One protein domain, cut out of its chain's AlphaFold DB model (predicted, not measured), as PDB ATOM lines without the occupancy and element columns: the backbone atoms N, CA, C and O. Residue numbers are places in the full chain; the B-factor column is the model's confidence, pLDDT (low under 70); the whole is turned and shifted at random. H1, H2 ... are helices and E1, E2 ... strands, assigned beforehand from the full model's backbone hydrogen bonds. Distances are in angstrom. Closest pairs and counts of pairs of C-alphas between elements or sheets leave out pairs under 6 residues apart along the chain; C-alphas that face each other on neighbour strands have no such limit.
ATOM      1  N   GLN A 226     -42.927  19.386  40.535       94.31
ATOM      2  CA  GLN A 226     -43.935  20.454  40.459       94.31
ATOM      3  C   GLN A 226     -43.497  21.696  41.254       94.31
ATOM      4  O   GLN A 226     -42.800  21.567  42.259       94.31
ATOM      5  N   ARG A 227     -43.931  22.891  40.836       92.00
ATOM      6  CA  ARG A 227     -43.826  24.138  41.622       92.00
ATOM      7  C   ARG A 227     -45.201  24.489  42.196       92.00
ATOM      8  O   ARG A 227     -46.215  24.266  41.532       92.00
ATOM      9  N   ARG A 228     -45.252  25.074  43.398       91.44
ATOM     10  CA  ARG A 228     -46.468  25.738  43.907       91.44
ATOM     11  C   ARG A 228     -46.721  27.003  43.081       91.44
ATOM     12  O   ARG A 228     -45.790  27.763  42.825       91.44
ATOM     13  N   THR A 229     -47.959  27.233  42.662       88.25
ATOM     14  CA  THR A 229     -48.336  28.413  41.876       88.25
ATOM     15  C   THR A 229     -48.272  29.675  42.745       88.25
ATOM     16  O   THR A 229     -48.796  29.697  43.858       88.25
ATOM     17  N   HIS A 230     -47.640  30.737  42.239       85.94
ATOM     18  CA  HIS A 230     -47.519  32.027  42.922       85.94
ATOM     19  C   HIS A 230     -47.407  33.163  41.897       85.94
ATOM     20  O   HIS A 230     -46.752  32.988  40.873       85.94
ATOM     21  N   GLU A 231     -47.968  34.340  42.176       82.81
ATOM     22  CA  GLU A 231     -47.972  35.472  41.228       82.81
ATOM     23  C   GLU A 231     -46.559  35.930  40.823       82.81
ATOM     24  O   GLU A 231     -46.295  36.214  39.659       82.81
ATOM     25  N   SER A 232     -45.614  35.926  41.766       80.06
ATOM     26  CA  SER A 232     -44.209  36.267  41.504       80.06
ATOM     27  C   SER A 232     -43.507  35.212  40.643       80.06
ATOM     28  O   SER A 232     -42.687  35.562  39.801       80.06
ATOM     29  N   ALA A 233     -43.853  33.933  40.834       85.81
ATOM     30  CA  ALA A 233     -43.349  32.833  40.016       85.81
ATOM     31  C   ALA A 233     -43.936  32.894  38.599       85.81
ATOM     32  O   ALA A 233     -43.220  32.649  37.636       85.81
ATOM     33  N   ASP A 234     -45.209  33.282  38.466       86.25
ATOM     34  CA  ASP A 234     -45.843  33.525  37.172       86.25
ATOM     35  C   ASP A 234     -45.182  34.678  36.411       86.25
ATOM     36  O   ASP A 234     -44.931  34.553  35.216       86.25
ATOM     37  N   PHE A 235     -44.862  35.783  37.094       85.12
ATOM     38  CA  PHE A 235     -44.150  36.904  36.481       85.12
ATOM     39  C   PHE A 235     -42.751  36.498  35.996       85.12
ATOM     40  O   PHE A 235     -42.447  36.697  34.820       85.12
ATOM     41  N   LEU A 236     -41.920  35.916  36.875       85.81
ATOM     42  CA  LEU A 236     -40.567  35.461  36.520       85.81
ATOM     43  C   LEU A 236     -40.616  34.443  35.375       85.81
ATOM     44  O   LEU A 236     -39.925  34.590  34.371       85.81
ATOM     45  N   GLY A 237     -41.482  33.441  35.508       90.75
ATOM     46  CA  GLY A 237     -41.631  32.343  34.569       90.75
ATOM     47  C   GLY A 237     -42.086  32.767  33.176       90.75
ATOM     48  O   GLY A 237     -41.404  32.460  32.196       90.75
ATOM     49  N   SER A 238     -43.198  33.506  33.063       88.31
ATOM     50  CA  SER A 238     -43.679  33.991  31.762       88.31
ATOM     51  C   SER A 238     -42.672  34.949  31.110       88.31
ATOM     52  O   SER A 238     -42.449  34.851  29.903       88.31
ATOM     53  N   ALA A 239     -42.018  35.832  31.877       88.06
ATOM     54  CA  ALA A 239     -41.035  36.776  31.338       88.06
ATOM     55  C   ALA A 239     -39.754  36.083  30.839       88.06
ATOM     56  O   ALA A 239     -39.356  36.293  29.691       88.06
ATOM     57  N   THR A 240     -39.134  35.222  31.653       89.69
ATOM     58  CA  THR A 240     -37.903  34.506  31.278       89.69
ATOM     59  C   THR A 240     -38.156  33.516  30.140       89.69
ATOM     60  O   THR A 240     -37.376  33.463  29.191       89.69
ATOM     61  N   THR A 241     -39.281  32.790  30.163       92.00
ATOM     62  CA  THR A 241     -39.661  31.883  29.066       92.00
ATOM     63  C   THR A 241     -39.883  32.634  27.746       92.00
ATOM     64  O   THR A 241     -39.387  32.183  26.713       92.00
ATOM     65  N   HIS A 242     -40.569  33.786  27.758       88.94
ATOM     66  CA  HIS A 242     -40.744  34.623  26.562       88.94
ATOM     67  C   HIS A 242     -39.398  35.111  26.015       88.94
ATOM     68  O   HIS A 242     -39.111  34.970  24.827       88.94
ATOM     69  N   MET A 243     -38.540  35.629  26.895       86.81
ATOM     70  CA  MET A 243     -37.225  36.141  26.521       86.81
ATOM     71  C   MET A 243     -36.325  35.047  25.933       86.81
ATOM     72  O   MET A 243     -35.694  35.262  24.902       86.81
ATOM     73  N   TYR A 244     -36.324  33.845  26.521       91.00
ATOM     74  CA  TYR A 244     -35.640  32.685  25.948       91.00
ATOM     75  C   TYR A 244     -36.134  32.372  24.527       91.00
ATOM     76  O   TYR A 244     -35.318  32.068  23.656       91.00
ATOM     77  N   GLN A 245     -37.446  32.449  24.266       90.06
ATOM     78  CA  GLN A 245     -38.015  32.196  22.937       90.06
ATOM     79  C   GLN A 245     -37.584  33.252  21.905       90.06
ATOM     80  O   GLN A 245     -37.252  32.884  20.777       90.06
ATOM     81  N   GLU A 246     -37.541  34.534  22.282       88.19
ATOM     82  CA  GLU A 246     -37.044  35.618  21.421       88.19
ATOM     83  C   GLU A 246     -35.547  35.458  21.118       88.19
ATOM     84  O   GLU A 246     -35.149  35.410  19.953       88.19
ATOM     85  N   LEU A 247     -34.725  35.286  22.158       87.44
ATOM     86  CA  LEU A 247     -33.275  35.104  22.049       87.44
ATOM     87  C   LEU A 247     -32.896  33.848  21.247       87.44
ATOM     88  O   LEU A 247     -31.978  33.873  20.429       87.44
ATOM     89  N   SER A 248     -33.647  32.754  21.412       87.19
ATOM     90  CA  SER A 248     -33.443  31.508  20.652       87.19
ATOM     91  C   SER A 248     -33.703  31.655  19.148       87.19
ATOM     92  O   SER A 248     -33.228  30.825  18.370       87.19
ATOM     93  N   ALA A 249     -34.455  32.679  18.730       86.31
ATOM     94  CA  ALA A 249     -34.672  33.021  17.325       86.31
ATOM     95  C   ALA A 249     -33.605  33.986  16.760       86.31
ATOM     96  O   ALA A 249     -33.555  34.190  15.543       86.31
ATOM     97  N   GLY A 250     -32.767  34.569  17.626       82.19
ATOM     98  CA  GLY A 250     -31.664  35.464  17.279       82.19
ATOM     99  C   GLY A 250     -30.410  34.739  16.772       82.19
ATOM    100  O   GLY A 250     -30.400  33.534  16.510       82.19
ATOM    101  N   THR A 251     -29.320  35.493  16.600       77.31
ATOM    102  CA  THR A 251     -28.023  34.963  16.134       77.31
ATOM    103  C   THR A 251     -26.853  35.690  16.795       77.31
ATOM    104  O   THR A 251     -26.970  36.870  17.105       77.31
ATOM    105  N   GLY A 252     -25.713  35.012  16.966       80.50
ATOM    106  CA  GLY A 252     -24.583  35.558  17.729       80.50
ATOM    107  C   GLY A 252     -24.915  35.620  19.218       80.50
ATOM    108  O   GLY A 252     -25.474  34.661  19.743       80.50
ATOM    109  N   ASP A 253     -24.617  36.748  19.858       77.19
ATOM    110  CA  ASP A 253     -24.765  36.982  21.299       77.19
ATOM    111  C   ASP A 253     -26.150  36.567  21.841       77.19
ATOM    112  O   ASP A 253     -26.226  35.901  22.872       77.19
ATOM    113  N   ASP A 254     -27.241  36.844  21.107       74.88
ATOM    114  CA  ASP A 254     -28.604  36.417  21.477       74.88
ATOM    115  C   ASP A 254     -28.696  34.895  21.685       74.88
ATOM    116  O   ASP A 254     -29.312  34.397  22.631       74.88
ATOM    117  N   ARG A 255     -28.049  34.135  20.794       77.00
ATOM    118  CA  ARG A 255     -28.048  32.675  20.836       77.00
ATOM    119  C   ARG A 255     -27.213  32.169  22.009       77.00
ATOM    120  O   ARG A 255     -27.625  31.194  22.636       77.00
ATOM    121  N   ASP A 256     -26.112  32.831  22.339       75.88
ATOM    122  CA  ASP A 256     -25.262  32.452  23.469       75.88
ATOM    123  C   ASP A 256     -25.949  32.752  24.816       75.88
ATOM    124  O   ASP A 256     -25.942  31.901  25.708       75.88
ATOM    125  N   VAL A 257     -26.671  33.875  24.936       77.88
ATOM    126  CA  VAL A 257     -27.549  34.136  26.097       77.88
ATOM    127  C   VAL A 257     -28.696  33.121  26.155       77.88
ATOM    128  O   VAL A 257     -28.987  32.584  27.219       77.88
ATOM    129  N   SER A 258     -29.321  32.766  25.025       82.19
ATOM    130  CA  SER A 258     -30.363  31.726  25.035       82.19
ATOM    131  C   SER A 258     -29.837  30.372  25.530       82.19
ATOM    132  O   SER A 258     -30.568  29.653  26.204       82.19
ATOM    133  N   LEU A 259     -28.573  30.024  25.240       79.50
ATOM    134  CA  LEU A 259     -27.951  28.779  25.697       79.50
ATOM    135  C   LEU A 259     -27.792  28.738  27.221       79.50
ATOM    136  O   LEU A 259     -28.105  27.708  27.815       79.50
ATOM    137  N   SER A 260     -27.382  29.840  27.859       78.56
ATOM    138  CA  SER A 260     -27.262  29.893  29.325       78.56
ATOM    139  C   SER A 260     -28.617  29.774  30.036       78.56
ATOM    140  O   SER A 260     -28.698  29.213  31.127       78.56
ATOM    141  N   LEU A 261     -29.702  30.211  29.386       84.62
ATOM    142  CA  LEU A 261     -31.070  30.129  29.904       84.62
ATOM    143  C   LEU A 261     -31.743  28.755  29.728       84.62
ATOM    144  O   LEU A 261     -32.811  28.540  30.301       84.62
ATOM    145  N   VAL A 262     -31.160  27.806  28.976       86.25
ATOM    146  CA  VAL A 262     -31.789  26.492  28.701       86.25
ATOM    147  C   VAL A 262     -32.084  25.718  29.989       86.25
ATOM    148  O   VAL A 262     -33.142  25.090  30.104       86.25
ATOM    149  N   ALA A 263     -31.168  25.754  30.957       87.31
ATOM    150  CA  ALA A 263     -31.306  25.073  32.244       87.31
ATOM    151  C   ALA A 263     -31.880  25.961  33.360       87.31
ATOM    152  O   ALA A 263     -32.039  25.486  34.485       87.31
ATOM    153  N   ASP A 264     -32.245  27.213  33.068       91.38
ATOM    154  CA  ASP A 264     -32.820  28.101  34.079       91.38
ATOM    155  C   ASP A 264     -34.180  27.579  34.578       91.38
ATOM    156  O   ASP A 264     -34.943  26.959  33.832       91.38
ATOM    157  N   GLU A 265     -34.476  27.788  35.862       90.50
ATOM    158  CA  GLU A 265     -35.701  27.306  36.513       90.50
ATOM    159  C   GLU A 265     -36.968  28.023  36.012       90.50
ATOM    160  O   GLU A 265     -38.065  27.482  36.143       90.50
ATOM    161  N   TRP A 266     -36.824  29.206  35.413       92.94
ATOM    162  CA  TRP A 266     -37.916  30.005  34.856       92.94
ATOM    163  C   TRP A 266     -38.111  29.785  33.342       92.94
ATOM    164  O   TRP A 266     -39.087  30.276  32.770       92.94
ATOM    165  N   THR A 267     -37.246  28.990  32.693       94.31
ATOM    166  CA  THR A 267     -37.375  28.558  31.288       94.31
ATOM    167  C   THR A 267     -38.013  27.167  31.209       94.31
ATOM    168  O   THR A 267     -37.332  26.144  31.294       94.31
ATOM    169  N   VAL A 268     -39.334  27.092  31.016       94.56
ATOM    170  CA  VAL A 268     -40.061  25.797  31.026       94.56
ATOM    171  C   VAL A 268     -40.217  25.143  29.655       94.56
ATOM    172  O   VAL A 268     -40.463  23.945  29.565       94.56
ATOM    173  N   VAL A 269     -40.004  25.885  28.567       94.81
ATOM    174  CA  VAL A 269     -40.105  25.367  27.182       94.81
ATOM    175  C   VAL A 269     -38.938  24.450  26.774       94.81
ATOM    176  O   VAL A 269     -38.907  23.880  25.683       94.81
ATOM    177  N   THR A 270     -37.981  24.275  27.683       93.25
ATOM    178  CA  THR A 270     -36.866  23.319  27.639       93.25
ATOM    179  C   THR A 270     -37.027  22.214  28.698       93.25
ATOM    180  O   THR A 270     -36.060  21.540  29.055       93.25
ATOM    181  N   ARG A 271     -38.240  22.040  29.243       94.44
ATOM    182  CA  ARG A 271     -38.625  20.953  30.154       94.44
ATOM    183  C   ARG A 271     -39.709  20.097  29.520       94.44
ATOM    184  O   ARG A 271     -40.596  20.612  28.844       94.44
ATOM    185  N   LEU A 272     -39.658  18.797  29.789       95.88
ATOM    186  CA  LEU A 272     -40.644  17.829  29.323       95.88
ATOM    187  C   LEU A 272     -41.872  17.838  30.236       95.88
ATOM    188  O   LEU A 272     -41.743  17.759  31.456       95.88
ATOM    189  N   SER A 273     -43.069  17.838  29.657       96.31
ATOM    190  CA  SER A 273     -44.299  17.515  30.380       96.31
ATOM    191  C   SER A 273     -44.372  16.010  30.619       96.31
ATOM    192  O   SER A 273     -44.382  15.218  29.673       96.31
ATOM    193  N   ALA A 274     -44.473  15.588  31.879       94.81
ATOM    194  CA  ALA A 274     -44.565  14.169  32.228       94.81
ATOM    195  C   ALA A 274     -45.840  13.486  31.692       94.81
ATOM    196  O   ALA A 274     -45.887  12.262  31.602       94.81
ATOM    197  N   ALA A 275     -46.867  14.261  31.324       92.81
ATOM    198  CA  ALA A 275     -48.112  13.741  30.762       92.81
ATOM    199  C   ALA A 275     -48.046  13.483  29.245       92.81
ATOM    200  O   ALA A 275     -48.808  12.659  28.742       92.81
ATOM    201  N   THR A 276     -47.176  14.188  28.509       94.25
ATOM    202  CA  THR A 276     -47.096  14.103  27.036       94.25
ATOM    203  C   THR A 276     -45.767  13.555  26.523       94.25
ATOM    204  O   THR A 276     -45.713  13.093  25.386       94.25
ATOM    205  N   GLY A 277     -44.698  13.609  27.327       93.31
ATOM    206  CA  GLY A 277     -43.339  13.280  26.893       93.31
ATOM    207  C   GLY A 277     -42.740  14.290  25.905       93.31
ATOM    208  O   GLY A 277     -41.748  13.978  25.255       93.31
ATOM    209  N   ALA A 278     -43.340  15.476  25.772       96.06
ATOM    210  CA  ALA A 278     -42.892  16.559  24.900       96.06
ATOM    211  C   ALA A 278     -42.639  17.840  25.707       96.06
ATOM    212  O   ALA A 278     -43.157  17.984  26.818       96.06
ATOM    213  N   ASN A 279     -41.861  18.772  25.154       96.50
ATOM    214  CA  ASN A 279     -41.600  20.051  25.812       96.50
ATOM    215  C   ASN A 279     -42.881  20.881  25.969       96.50
ATOM    216  O   ASN A 279     -43.745  20.858  25.089       96.50
ATOM    217  N   PHE A 280     -42.973  21.652  27.056       97.25
ATOM    218  CA  PHE A 280     -44.021  22.667  27.198       97.25
ATOM    219  C   PHE A 280     -43.901  23.732  26.096       97.25
ATOM    220  O   PHE A 280     -42.806  24.075  25.651       97.25
ATOM    221  N   SER A 281     -45.034  24.292  25.676       95.38
ATOM    222  CA  SER A 281     -45.102  25.368  24.676       95.38
ATOM    223  C   SER A 281     -44.988  26.778  25.267       95.38
ATOM    224  O   SER A 281     -44.610  27.715  24.563       95.38
ATOM    225  N   SER A 282     -45.336  26.937  26.547       94.81
ATOM    226  CA  SER A 282     -45.463  28.227  27.238       94.81
ATOM    227  C   SER A 282     -45.455  28.056  28.762       94.81
ATOM    228  O   SER A 282     -45.702  26.956  29.270       94.81
ATOM    229  N   TRP A 283     -45.234  29.149  29.501       94.25
ATOM    230  CA  TRP A 283     -45.430  29.148  30.954       94.25
ATOM    231  C   TRP A 283     -46.908  28.956  31.323       94.25
ATOM    232  O   TRP A 283     -47.227  28.276  32.296       94.25
ATOM    233  N   GLU A 284     -47.819  29.483  30.505       93.75
ATOM    234  CA  GLU A 284     -49.270  29.385  30.671       93.75
ATOM    235  C   GLU A 284     -49.789  27.943  30.550       93.75
ATOM    236  O   GLU A 284     -50.763  27.592  31.213       93.75
ATOM    237  N   GLU A 285     -49.130  27.090  29.761       95.31
ATOM    238  CA  GLU A 285     -49.366  25.642  29.775       95.31
ATOM    239  C   GLU A 285     -48.805  25.010  31.058       95.31
ATOM    240  O   GLU A 285     -49.518  24.311  31.781       95.31
ATOM    241  N   TYR A 286     -47.532  25.281  31.360       96.25
ATOM    242  CA  TYR A 286     -46.814  24.694  32.492       96.25
ATOM    243  C   TYR A 286     -47.490  24.962  33.848       96.25
ATOM    244  O   TYR A 286     -47.624  24.044  34.662       96.25
ATOM    245  N   ARG A 287     -47.962  26.190  34.099       93.31
ATOM    246  CA  ARG A 287     -48.584  26.606  35.371       93.31
ATOM    247  C   ARG A 287     -49.854  25.828  35.740       93.31
ATOM    248  O   ARG A 287     -50.306  25.922  36.880       93.31
ATOM    249  N   GLY A 288     -50.439  25.071  34.810       81.12
ATOM    250  CA  GLY A 288     -51.646  24.286  35.050       81.12
ATOM    251  C   GLY A 288     -52.913  25.145  35.202       81.12
ATOM    252  O   GLY A 288     -53.037  26.185  34.555       81.12
ATOM    253  N   PRO A 289     -53.888  24.700  36.016       81.06
ATOM    254  CA  PRO A 289     -53.615  24.301  37.401       81.06
ATOM    255  C   PRO A 289     -53.733  22.797  37.698       81.06
ATOM    256  O   PRO A 289     -54.594  22.097  37.163       81.06
ATOM    257  N   ARG A 290     -52.930  22.321  38.658       90.31
ATOM    258  CA  ARG A 290     -53.157  21.080  39.418       90.31
ATOM    259  C   ARG A 290     -53.497  21.429  40.865       90.31
ATOM    260  O   ARG A 290     -52.611  21.624  41.691       90.31
ATOM    261  N   ARG A 291     -54.794  21.479  41.177       88.75
ATOM    262  CA  ARG A 291     -55.296  21.709  42.538       88.75
ATOM    263  C   ARG A 291     -54.988  20.500  43.430       88.75
ATOM    264  O   ARG A 291     -55.450  19.394  43.142       88.75
ATOM    265  N   GLN A 292     -54.254  20.702  44.520       85.12
ATOM    266  CA  GLN A 292     -53.959  19.686  45.534       85.12
ATOM    267  C   GLN A 292     -54.317  20.245  46.915       85.12
ATOM    268  O   GLN A 292     -53.667  21.156  47.423       85.12
ATOM    269  N   ARG A 293     -55.366  19.689  47.539       83.38
ATOM    270  CA  ARG A 293     -55.961  20.221  48.781       83.38
ATOM    271  C   ARG A 293     -56.329  21.709  48.611       83.38
ATOM    272  O   ARG A 293     -57.130  22.037  47.731       83.38
ATOM    273  N   ASP A 294     -55.749  22.581  49.433       86.62
ATOM    274  CA  ASP A 294     -56.012  24.019  49.452       86.62
ATOM    275  C   ASP A 294     -55.030  24.856  48.606       86.62
ATOM    276  O   ASP A 294     -55.195  26.075  48.510       86.62
ATOM    277  N   ASP A 295     -54.092  24.204  47.914       89.06
ATOM    278  CA  ASP A 295     -53.066  24.826  47.074       89.06
ATOM    279  C   ASP A 295     -53.192  24.452  45.589       89.06
ATOM    280  O   ASP A 295     -53.761  23.420  45.222       89.06
ATOM    281  N   ASP A 296     -52.635  25.303  44.729       91.38
ATOM    282  CA  ASP A 296     -52.484  25.060  43.293       91.38
ATOM    283  C   ASP A 296     -51.009  24.858  42.940       91.38
ATOM    284  O   ASP A 296     -50.125  25.556  43.443       91.38
ATOM    285  N   PHE A 297     -50.759  23.884  42.067       94.31
ATOM    286  CA  PHE A 297     -49.435  23.509  41.589       94.31
ATOM    287  C   PHE A 297     -49.389  23.492  40.062       94.31
ATOM    288  O   PHE A 297     -50.412  23.358  39.382       94.31
ATOM    289  N   SER A 298     -48.175  23.574  39.524       95.44
ATOM    290  CA  SER A 298     -47.895  23.386  38.104       95.44
ATOM    291  C   SER A 298     -48.291  21.992  37.598       95.44
ATOM    292  O   SER A 298     -48.499  21.040  38.361       95.44
ATOM    293  N   LEU A 299     -48.299  21.833  36.273       96.31
ATOM    294  CA  LEU A 299     -48.127  20.526  35.646       96.31
ATOM    295  C   LEU A 299     -46.782  19.901  36.062       96.31
ATOM    296  O   LEU A 299     -45.866  20.588  36.520       96.31
ATOM    297  N   VAL A 300     -46.684  18.577  35.932       96.62
ATOM    298  CA  VAL A 300     -45.476  17.833  36.306       96.62
ATOM    299  C   VAL A 300     -44.433  17.965  35.198       96.62
ATOM    300  O   VAL A 300     -44.665  17.507  34.077       96.62
ATOM    301  N   GLU A 301     -43.294  18.575  35.517       95.44
ATOM    302  CA  GLU A 301     -42.147  18.719  34.617       95.44
ATOM    303  C   GLU A 301     -41.077  17.643  34.853       95.44
ATOM    304  O   GLU A 301     -40.960  17.088  35.947       95.44
ATOM    305  N   GLN A 302     -40.271  17.384  33.825       94.38
ATOM    306  CA  GLN A 302     -39.064  16.559  33.860       94.38
ATOM    307  C   GLN A 302     -37.927  17.231  33.080       94.38
ATOM    308  O   GLN A 302     -38.154  18.055  32.188       94.38
ATOM    309  N   TYR A 303     -36.691  16.855  33.403       92.50
ATOM    310  CA  TYR A 303     -35.507  17.248  32.641       92.50
ATOM    311  C   TYR A 303     -35.451  16.554  31.278       92.50
ATOM    312  O   TYR A 303     -35.731  15.362  31.160       92.50
ATOM    313  N   ASP A 304     -35.034  17.301  30.260       91.69
ATOM    314  CA  ASP A 304     -34.805  16.792  28.910       91.69
ATOM    315  C   ASP A 304     -33.382  16.218  28.794       91.69
ATOM    316  O   ASP A 304     -32.468  16.841  28.256       91.69
ATOM    317  N   MET A 387     -36.809  18.437  44.560       85.94
ATOM    318  CA  MET A 387     -36.022  18.442  43.324       85.94
ATOM    319  C   MET A 387     -35.085  19.654  43.182       85.94
ATOM    320  O   MET A 387     -34.070  19.561  42.494       85.94
ATOM    321  N   ARG A 388     -35.408  20.806  43.795       85.25
ATOM    322  CA  ARG A 388     -34.598  22.030  43.649       85.25
ATOM    323  C   ARG A 388     -34.624  22.916  44.887       85.25
ATOM    324  O   ARG A 388     -35.576  23.659  45.102       85.25
ATOM    325  N   VAL A 389     -33.520  22.949  45.632       80.69
ATOM    326  CA  VAL A 389     -33.259  24.046  46.580       80.69
ATOM    327  C   VAL A 389     -33.080  25.370  45.828       80.69
ATOM    328  O   VAL A 389     -32.494  25.393  44.746       80.69
ATOM    329  N   TYR A 390     -33.570  26.467  46.393       81.75
ATOM    330  CA  TYR A 390     -33.433  27.829  45.881       81.75
ATOM    331  C   TYR A 390     -33.239  28.810  47.037       81.75
ATOM    332  O   TYR A 390     -33.487  28.456  48.192       81.75
ATOM    333  N   THR A 391     -32.791  30.032  46.747       78.50
ATOM    334  CA  THR A 391     -32.502  31.049  47.772       78.50
ATOM    335  C   THR A 391     -33.155  32.388  47.452       78.50
ATOM    336  O   THR A 391     -33.429  32.690  46.291       78.50
ATOM    337  N   GLY A 392     -33.371  33.211  48.484       70.44
ATOM    338  CA  GLY A 392     -33.825  34.598  48.313       70.44
ATOM    339  C   GLY A 392     -32.877  35.399  47.416       70.44
ATOM    340  O   GLY A 392     -33.317  35.987  46.439       70.44
ATOM    341  N   HIS A 393     -31.565  35.284  47.653       73.25
ATOM    342  CA  HIS A 393     -30.551  35.933  46.817       73.25
ATOM    343  C   HIS A 393     -30.648  35.538  45.335       73.25
ATOM    344  O   HIS A 393     -30.444  36.384  44.468       73.25
ATOM    345  N   ARG A 394     -30.964  34.272  45.023       72.81
ATOM    346  CA  ARG A 394     -31.125  33.857  43.627       72.81
ATOM    347  C   ARG A 394     -32.372  34.484  42.996       72.81
ATOM    348  O   ARG A 394     -32.240  35.024  41.908       72.81
ATOM    349  N   LEU A 395     -33.506  34.528  43.707       77.31
ATOM    350  CA  LEU A 395     -34.691  35.271  43.245       77.31
ATOM    351  C   LEU A 395     -34.368  36.746  42.966       77.31
ATOM    352  O   LEU A 395     -34.774  37.271  41.933       77.31
ATOM    353  N   ASP A 396     -33.631  37.409  43.862       73.50
ATOM    354  CA  ASP A 396     -33.252  38.818  43.691       73.50
ATOM    355  C   ASP A 396     -32.397  39.026  42.427       73.50
ATOM    356  O   ASP A 396     -32.590  40.007  41.707       73.50
ATOM    357  N   LEU A 397     -31.490  38.087  42.120       75.06
ATOM    358  CA  LEU A 397     -30.715  38.091  40.874       75.06
ATOM    359  C   LEU A 397     -31.600  37.885  39.638       75.06
ATOM    360  O   LEU A 397     -31.402  38.591  38.651       75.06
ATOM    361  N   ASP A 398     -32.575  36.974  39.681       79.19
ATOM    362  CA  ASP A 398     -33.482  36.733  38.550       79.19
ATOM    363  C   ASP A 398     -34.353  37.979  38.266       79.19
ATOM    364  O   ASP A 398     -34.507  38.397  37.115       79.19
ATOM    365  N   PHE A 399     -34.872  38.628  39.320       76.38
ATOM    366  CA  PHE A 399     -35.619  39.888  39.211       76.38
ATOM    367  C   PHE A 399     -34.753  41.038  38.681       76.38
ATOM    368  O   PHE A 399     -35.214  41.798  37.825       76.38
ATOM    369  N   ALA A 400     -33.514  41.173  39.163       73.94
ATOM    370  CA  ALA A 400     -32.577  42.189  38.689       73.94
ATOM    371  C   ALA A 400     -32.199  41.970  37.215       73.94
ATOM    372  O   ALA A 400     -32.226  42.910  36.426       73.94
ATOM    373  N   TRP A 401     -31.938  40.723  36.813       77.38
ATOM    374  CA  TRP A 401     -31.617  40.378  35.430       77.38
ATOM    375  C   TRP A 401     -32.770  40.698  34.465       77.38
ATOM    376  O   TRP A 401     -32.549  41.340  33.436       77.38
ATOM    377  N   LEU A 402     -34.015  40.353  34.823       74.75
ATOM    378  CA  LEU A 402     -35.196  40.745  34.041       74.75
ATOM    379  C   LEU A 402     -35.375  42.269  33.972       74.75
ATOM    380  O   LEU A 402     -35.804  42.791  32.941       74.75
ATOM    381  N   HIS A 403     -35.060  42.991  35.049       70.81
ATOM    382  CA  HIS A 403     -35.134  44.451  35.085       70.81
ATOM    383  C   HIS A 403     -34.117  45.096  34.134       70.81
ATOM    384  O   HIS A 403     -34.499  45.913  33.292       70.81
ATOM    385  N   ASP A 404     -32.851  44.689  34.225       68.25
ATOM    386  CA  ASP A 404     -31.757  45.218  33.409       68.25
ATOM    387  C   ASP A 404     -31.938  44.869  31.927       68.25
ATOM    388  O   ASP A 404     -31.749  45.726  31.057       68.25
ATOM    389  N   TYR A 405     -32.387  43.649  31.610       65.00
ATOM    390  CA  TYR A 405     -32.694  43.269  30.231       65.00
ATOM    391  C   TYR A 405     -33.849  44.101  29.657       65.00
ATOM    392  O   TYR A 405     -33.744  44.602  28.540       65.00
ATOM    393  N   ASN A 406     -34.930  44.316  30.416       62.16
ATOM    394  CA  ASN A 406     -36.072  45.123  29.971       62.16
ATOM    395  C   ASN A 406     -35.677  46.601  29.746       62.16
ATOM    396  O   ASN A 406     -36.132  47.216  28.783       62.16
ATOM    397  N   GLN A 407     -34.757  47.156  30.552       52.91
ATOM    398  CA  GLN A 407     -34.154  48.469  30.267       52.91
ATOM    399  C   GLN A 407     -33.265  48.456  29.013       52.91
ATOM    400  O   GLN A 407     -33.297  49.394  28.217       52.91
ATOM    401  N   THR A 408     -32.495  47.389  28.795       49.91
ATOM    402  CA  THR A 408     -31.635  47.237  27.606       49.91
ATOM    403  C   THR A 408     -32.466  47.051  26.324       49.91
ATOM    404  O   THR A 408     -32.064  47.491  25.246       49.91
ATOM    405  N   ALA A 409     -33.669  46.485  26.450       46.59
ATOM    406  CA  ALA A 409     -34.657  46.318  25.391       46.59
ATOM    407  C   ALA A 409     -35.520  47.573  25.119       46.59
ATOM    408  O   ALA A 409     -36.434  47.513  24.288       46.59
ATOM    409  N   GLN A 439     -30.841  37.497  56.934       51.25
ATOM    410  CA  GLN A 439     -29.475  37.321  56.404       51.25
ATOM    411  C   GLN A 439     -29.394  36.253  55.305       51.25
ATOM    412  O   GLN A 439     -28.637  36.382  54.346       51.25
ATOM    413  N   TYR A 440     -30.191  35.192  55.441       58.69
ATOM    414  CA  TYR A 440     -30.256  34.086  54.499       58.69
ATOM    415  C   TYR A 440     -31.658  33.476  54.501       58.69
ATOM    416  O   TYR A 440     -32.307  33.378  55.543       58.69
ATOM    417  N   ALA A 441     -32.116  33.045  53.329       66.31
ATOM    418  CA  ALA A 441     -33.342  32.278  53.172       66.31
ATOM    419  C   ALA A 441     -33.161  31.272  52.036       66.31
ATOM    420  O   ALA A 441     -32.814  31.657  50.917       66.31
ATOM    421  N   SER A 442     -33.443  30.001  52.321       72.62
ATOM    422  CA  SER A 442     -33.496  28.924  51.335       72.62
ATOM    423  C   SER A 442     -34.762  28.098  51.492       72.62
ATOM    424  O   SER A 442     -35.224  27.866  52.606       72.62
ATOM    425  N   PHE A 443     -35.298  27.626  50.377       77.12
ATOM    426  CA  PHE A 443     -36.530  26.848  50.306       77.12
ATOM    427  C   PHE A 443     -36.426  25.828  49.170       77.12
ATOM    428  O   PHE A 443     -35.572  25.956  48.293       77.12
ATOM    429  N   ASN A 444     -37.287  24.810  49.163       83.12
ATOM    430  CA  ASN A 444     -37.407  23.941  47.998       83.12
ATOM    431  C   ASN A 444     -38.383  24.589  47.004       83.12
ATOM    432  O   ASN A 444     -39.552  24.786  47.325       83.12
ATOM    433  N   LEU A 445     -37.892  24.980  45.828       88.81
ATOM    434  CA  LEU A 445     -38.692  25.564  44.748       88.81
ATOM    435  C   LEU A 445     -39.543  24.500  44.046       88.81
ATOM    436  O   LEU A 445     -40.635  24.815  43.573       88.81
ATOM    437  N   ARG A 446     -39.052  23.253  43.973       92.12
ATOM    438  CA  ARG A 446     -39.722  22.147  43.281       92.12
ATOM    439  C   ARG A 446     -39.862  20.908  44.149       92.12
ATOM    440  O   ARG A 446     -38.878  20.242  44.452       92.12
ATOM    441  N   ASP A 447     -41.095  20.514  44.426       93.50
ATOM    442  CA  ASP A 447     -41.391  19.184  44.956       93.50
ATOM    443  C   ASP A 447     -40.962  18.115  43.945       93.50
ATOM    444  O   ASP A 447     -41.324  18.207  42.771       93.50
ATOM    445  N   GLN A 448     -40.247  17.078  44.388       93.94
ATOM    446  CA  GLN A 448     -40.062  15.865  43.589       93.94
ATOM    447  C   GLN A 448     -41.270  14.937  43.790       93.94
ATOM    448  O   GLN A 448     -41.815  14.838  44.891       93.94
ATOM    449  N   LEU A 449     -41.690  14.260  42.725       93.88
ATOM    450  CA  LEU A 449     -42.853  13.376  42.658       93.88
ATOM    451  C   LEU A 449     -42.444  11.984  42.161       93.88
ATOM    452  O   LEU A 449     -41.390  11.814  41.547       93.88
ATOM    453  N   ARG A 450     -43.321  10.996  42.359       90.81
ATOM    454  CA  ARG A 450     -43.172   9.636  41.820       90.81
ATOM    455  C   ARG A 450     -44.252   9.360  40.772       90.81
ATOM    456  O   ARG A 450     -45.317   9.970  40.804       90.81
ATOM    457  N   ALA A 451     -43.992   8.450  39.834       88.75
ATOM    458  CA  ALA A 451     -44.930   8.158  38.744       88.75
ATOM    459  C   ALA A 451     -46.231   7.474  39.218       88.75
ATOM    460  O   ALA A 451     -47.276   7.647  38.596       88.75
ATOM    461  N   ASP A 452     -46.167   6.706  40.311       86.88
ATOM    462  CA  ASP A 452     -47.305   5.998  40.916       86.88
ATOM    463  C   ASP A 452     -48.209   6.917  41.761       86.88
ATOM    464  O   ASP A 452     -49.424   6.727  41.792       86.88
ATOM    465  N   ASP A 453     -47.631   7.935  42.403       88.50
ATOM    466  CA  ASP A 453     -48.329   8.987  43.140       88.50
ATOM    467  C   ASP A 453     -47.696  10.361  42.865       88.50
ATOM    468  O   ASP A 453     -46.667  10.733  43.432       88.50
ATOM    469  N   THR A 454     -48.371  11.142  42.018       89.94
ATOM    470  CA  THR A 454     -48.031  12.547  41.729       89.94
ATOM    471  C   THR A 454     -48.800  13.546  42.604       89.94
ATOM    472  O   THR A 454     -48.769  14.747  42.328       89.94
ATOM    473  N   SER A 455     -49.532  13.077  43.622       87.75
ATOM    474  CA  SER A 455     -50.300  13.901  44.568       87.75
ATOM    475  C   SER A 455     -49.585  14.145  45.901       87.75
ATOM    476  O   SER A 455     -49.901  15.123  46.579       87.75
ATOM    477  N   THR A 456     -48.601  13.309  46.246       90.94
ATOM    478  CA  THR A 456     -47.765  13.461  47.445       90.94
ATOM    479  C   THR A 456     -46.308  13.739  47.052       90.94
ATOM    480  O   THR A 456     -45.659  12.852  46.493       90.94
ATOM    481  N   PRO A 457     -45.749  14.925  47.366       92.38
ATOM    482  CA  PRO A 457     -44.311  15.173  47.273       92.38
ATOM    483  C   PRO A 457     -43.487  14.139  48.041       92.38
ATOM    484  O   PRO A 457     -43.836  13.765  49.162       92.38
ATOM    485  N   LEU A 458     -42.352  13.722  47.475       91.94
ATOM    486  CA  LEU A 458     -41.459  12.733  48.088       91.94
ATOM    487  C   LEU A 458     -40.958  13.158  49.474       91.94
ATOM    488  O   LEU A 458     -40.762  12.304  50.333       91.94
ATOM    489  N   GLN A 459     -40.849  14.466  49.729       90.00
ATOM    490  CA  GLN A 459     -40.533  15.028  51.046       90.00
ATOM    491  C   GLN A 459     -41.505  14.595  52.161       90.00
ATOM    492  O   GLN A 459     -41.111  14.567  53.325       90.00
ATOM    493  N   PHE A 460     -42.746  14.239  51.811       88.81
ATOM    494  CA  PHE A 460     -43.802  13.813  52.737       88.81
ATOM    495  C   PHE A 460     -44.180  12.327  52.594       88.81
ATOM    496  O   PHE A 460     -45.117  11.868  53.248       88.81
TER     497      PHE A 460
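This is residues 226 to 304, 387 to 409 and 439 to 460 of the 726 residues of the protein "Peptidase S41 family protein ustP" of Colletotrichum sidae (UniProt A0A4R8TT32). A small two-stranded ribbon, E5 and E6, leads from E5 straight into the long helix H4, which crosses the other long helix, H1, as a loose X; H2 folds back on the last residues of H1, and the short H3 packs on H1 at residues 234 to 241. Two more small ribbons, E1 with E4 and the hairpin of E2 and E3, stand off from H1, and the whole makes a flat slab of 44 by 40 by 19 A. The printed part has 124 residues, with four named helices and six named strands in the order H1, H2, E1, H3, E2, E3, E4, E5, H4, E6. The strands form three antiparallel sheets of two, E1 - E4, E2 - E3 and E5 - E6, and the class is mixed, helices and strands. It is compact, with a radius of gyration of the C-alphas of 15.1 A.

Find C-alpha 388 at (-34.598, 22.030, 43.649), where E5 begins; it covers residues 388 to 391. H4 follows at once, residues 392 to 408, and runs 24.4 A to C-alpha 408 at (-31.635, 47.237, 27.606). E6, residues 442 to 448, is the longest strand at 16.5 A and ends at C-alpha 448, (-40.062, 15.865, 43.589). Turn back to C-alpha 231 at (-47.972, 35.472, 41.228): from there H1, residues 231 to 248, runs 25.5 A. H2 covers residues 253 to 260, and H3 is the short stretch from Trp 283 to Tyr 286. Look for the three-residue strands at residues 271 to 273 for E1, 290 to 292 for E2, 295 to 297 for E3 and 301 to 303 for E4.

Begin between E5 and E6, antiparallel neighbours at 161 degrees, where N 390 and O 443 are 2.8 A apart and N 445 and O 388 also 2.8 A, within hydrogen-bond range. Beyond this pair, the closest C-alphas of H4 and E6 are those of Gly 392 and Ser 442, 6.4 A apart. Next look at H1, the hub, which touches three helices. With residues 236 to 240 alone it touches residues 398 to 402 of H4, at a steep tilt of 50 degrees, the same way; the closest C-alphas are those of Leu 236 and Phe 399, 7.2 A. With residues 244 to 248 alone it touches H2, at a steep tilt of 50 degrees, opposite ways, the C-alphas of Leu 247 and Asp 254 being closest at 4.9 A. H1 also touches H3, where the closest C-alphas, those of Ser 238 and Trp 283, are 5.2 A apart. Farther on, E2 and E3 form an antiparallel hairpin, with N 290 and O 297 at 2.8 A. E1 and E4 are antiparallel too, with N 302 and O 272 at 2.8 A. H1 stays apart from these four strands, and H2 is apart from H4. In H1, H2 and H4 every O i to N i+4 pair is within hydrogen-bond range; H3 is too short for such a pair, and its one O i to N i+3 pair is within range.

The two C-alphas farthest apart are those of Gly 252 and Arg 293, at 46.7 A. Expect two cuts: residues 305 to 386 are not printed, with C-alphas 304 and 387 14.6 A apart, and residues 410 to 438 are not printed, with C-alphas 409 and 439 32.7 A apart. Of the links that are printed whole, none is long. After E6, residues 449 to 460 hold no named element, and their C-alphas lie 16 to 23 A from the mean of all C-alphas. The mean pLDDT of the printed part is 85.0; residues 404 to 409 and 439 to 441 are under 70.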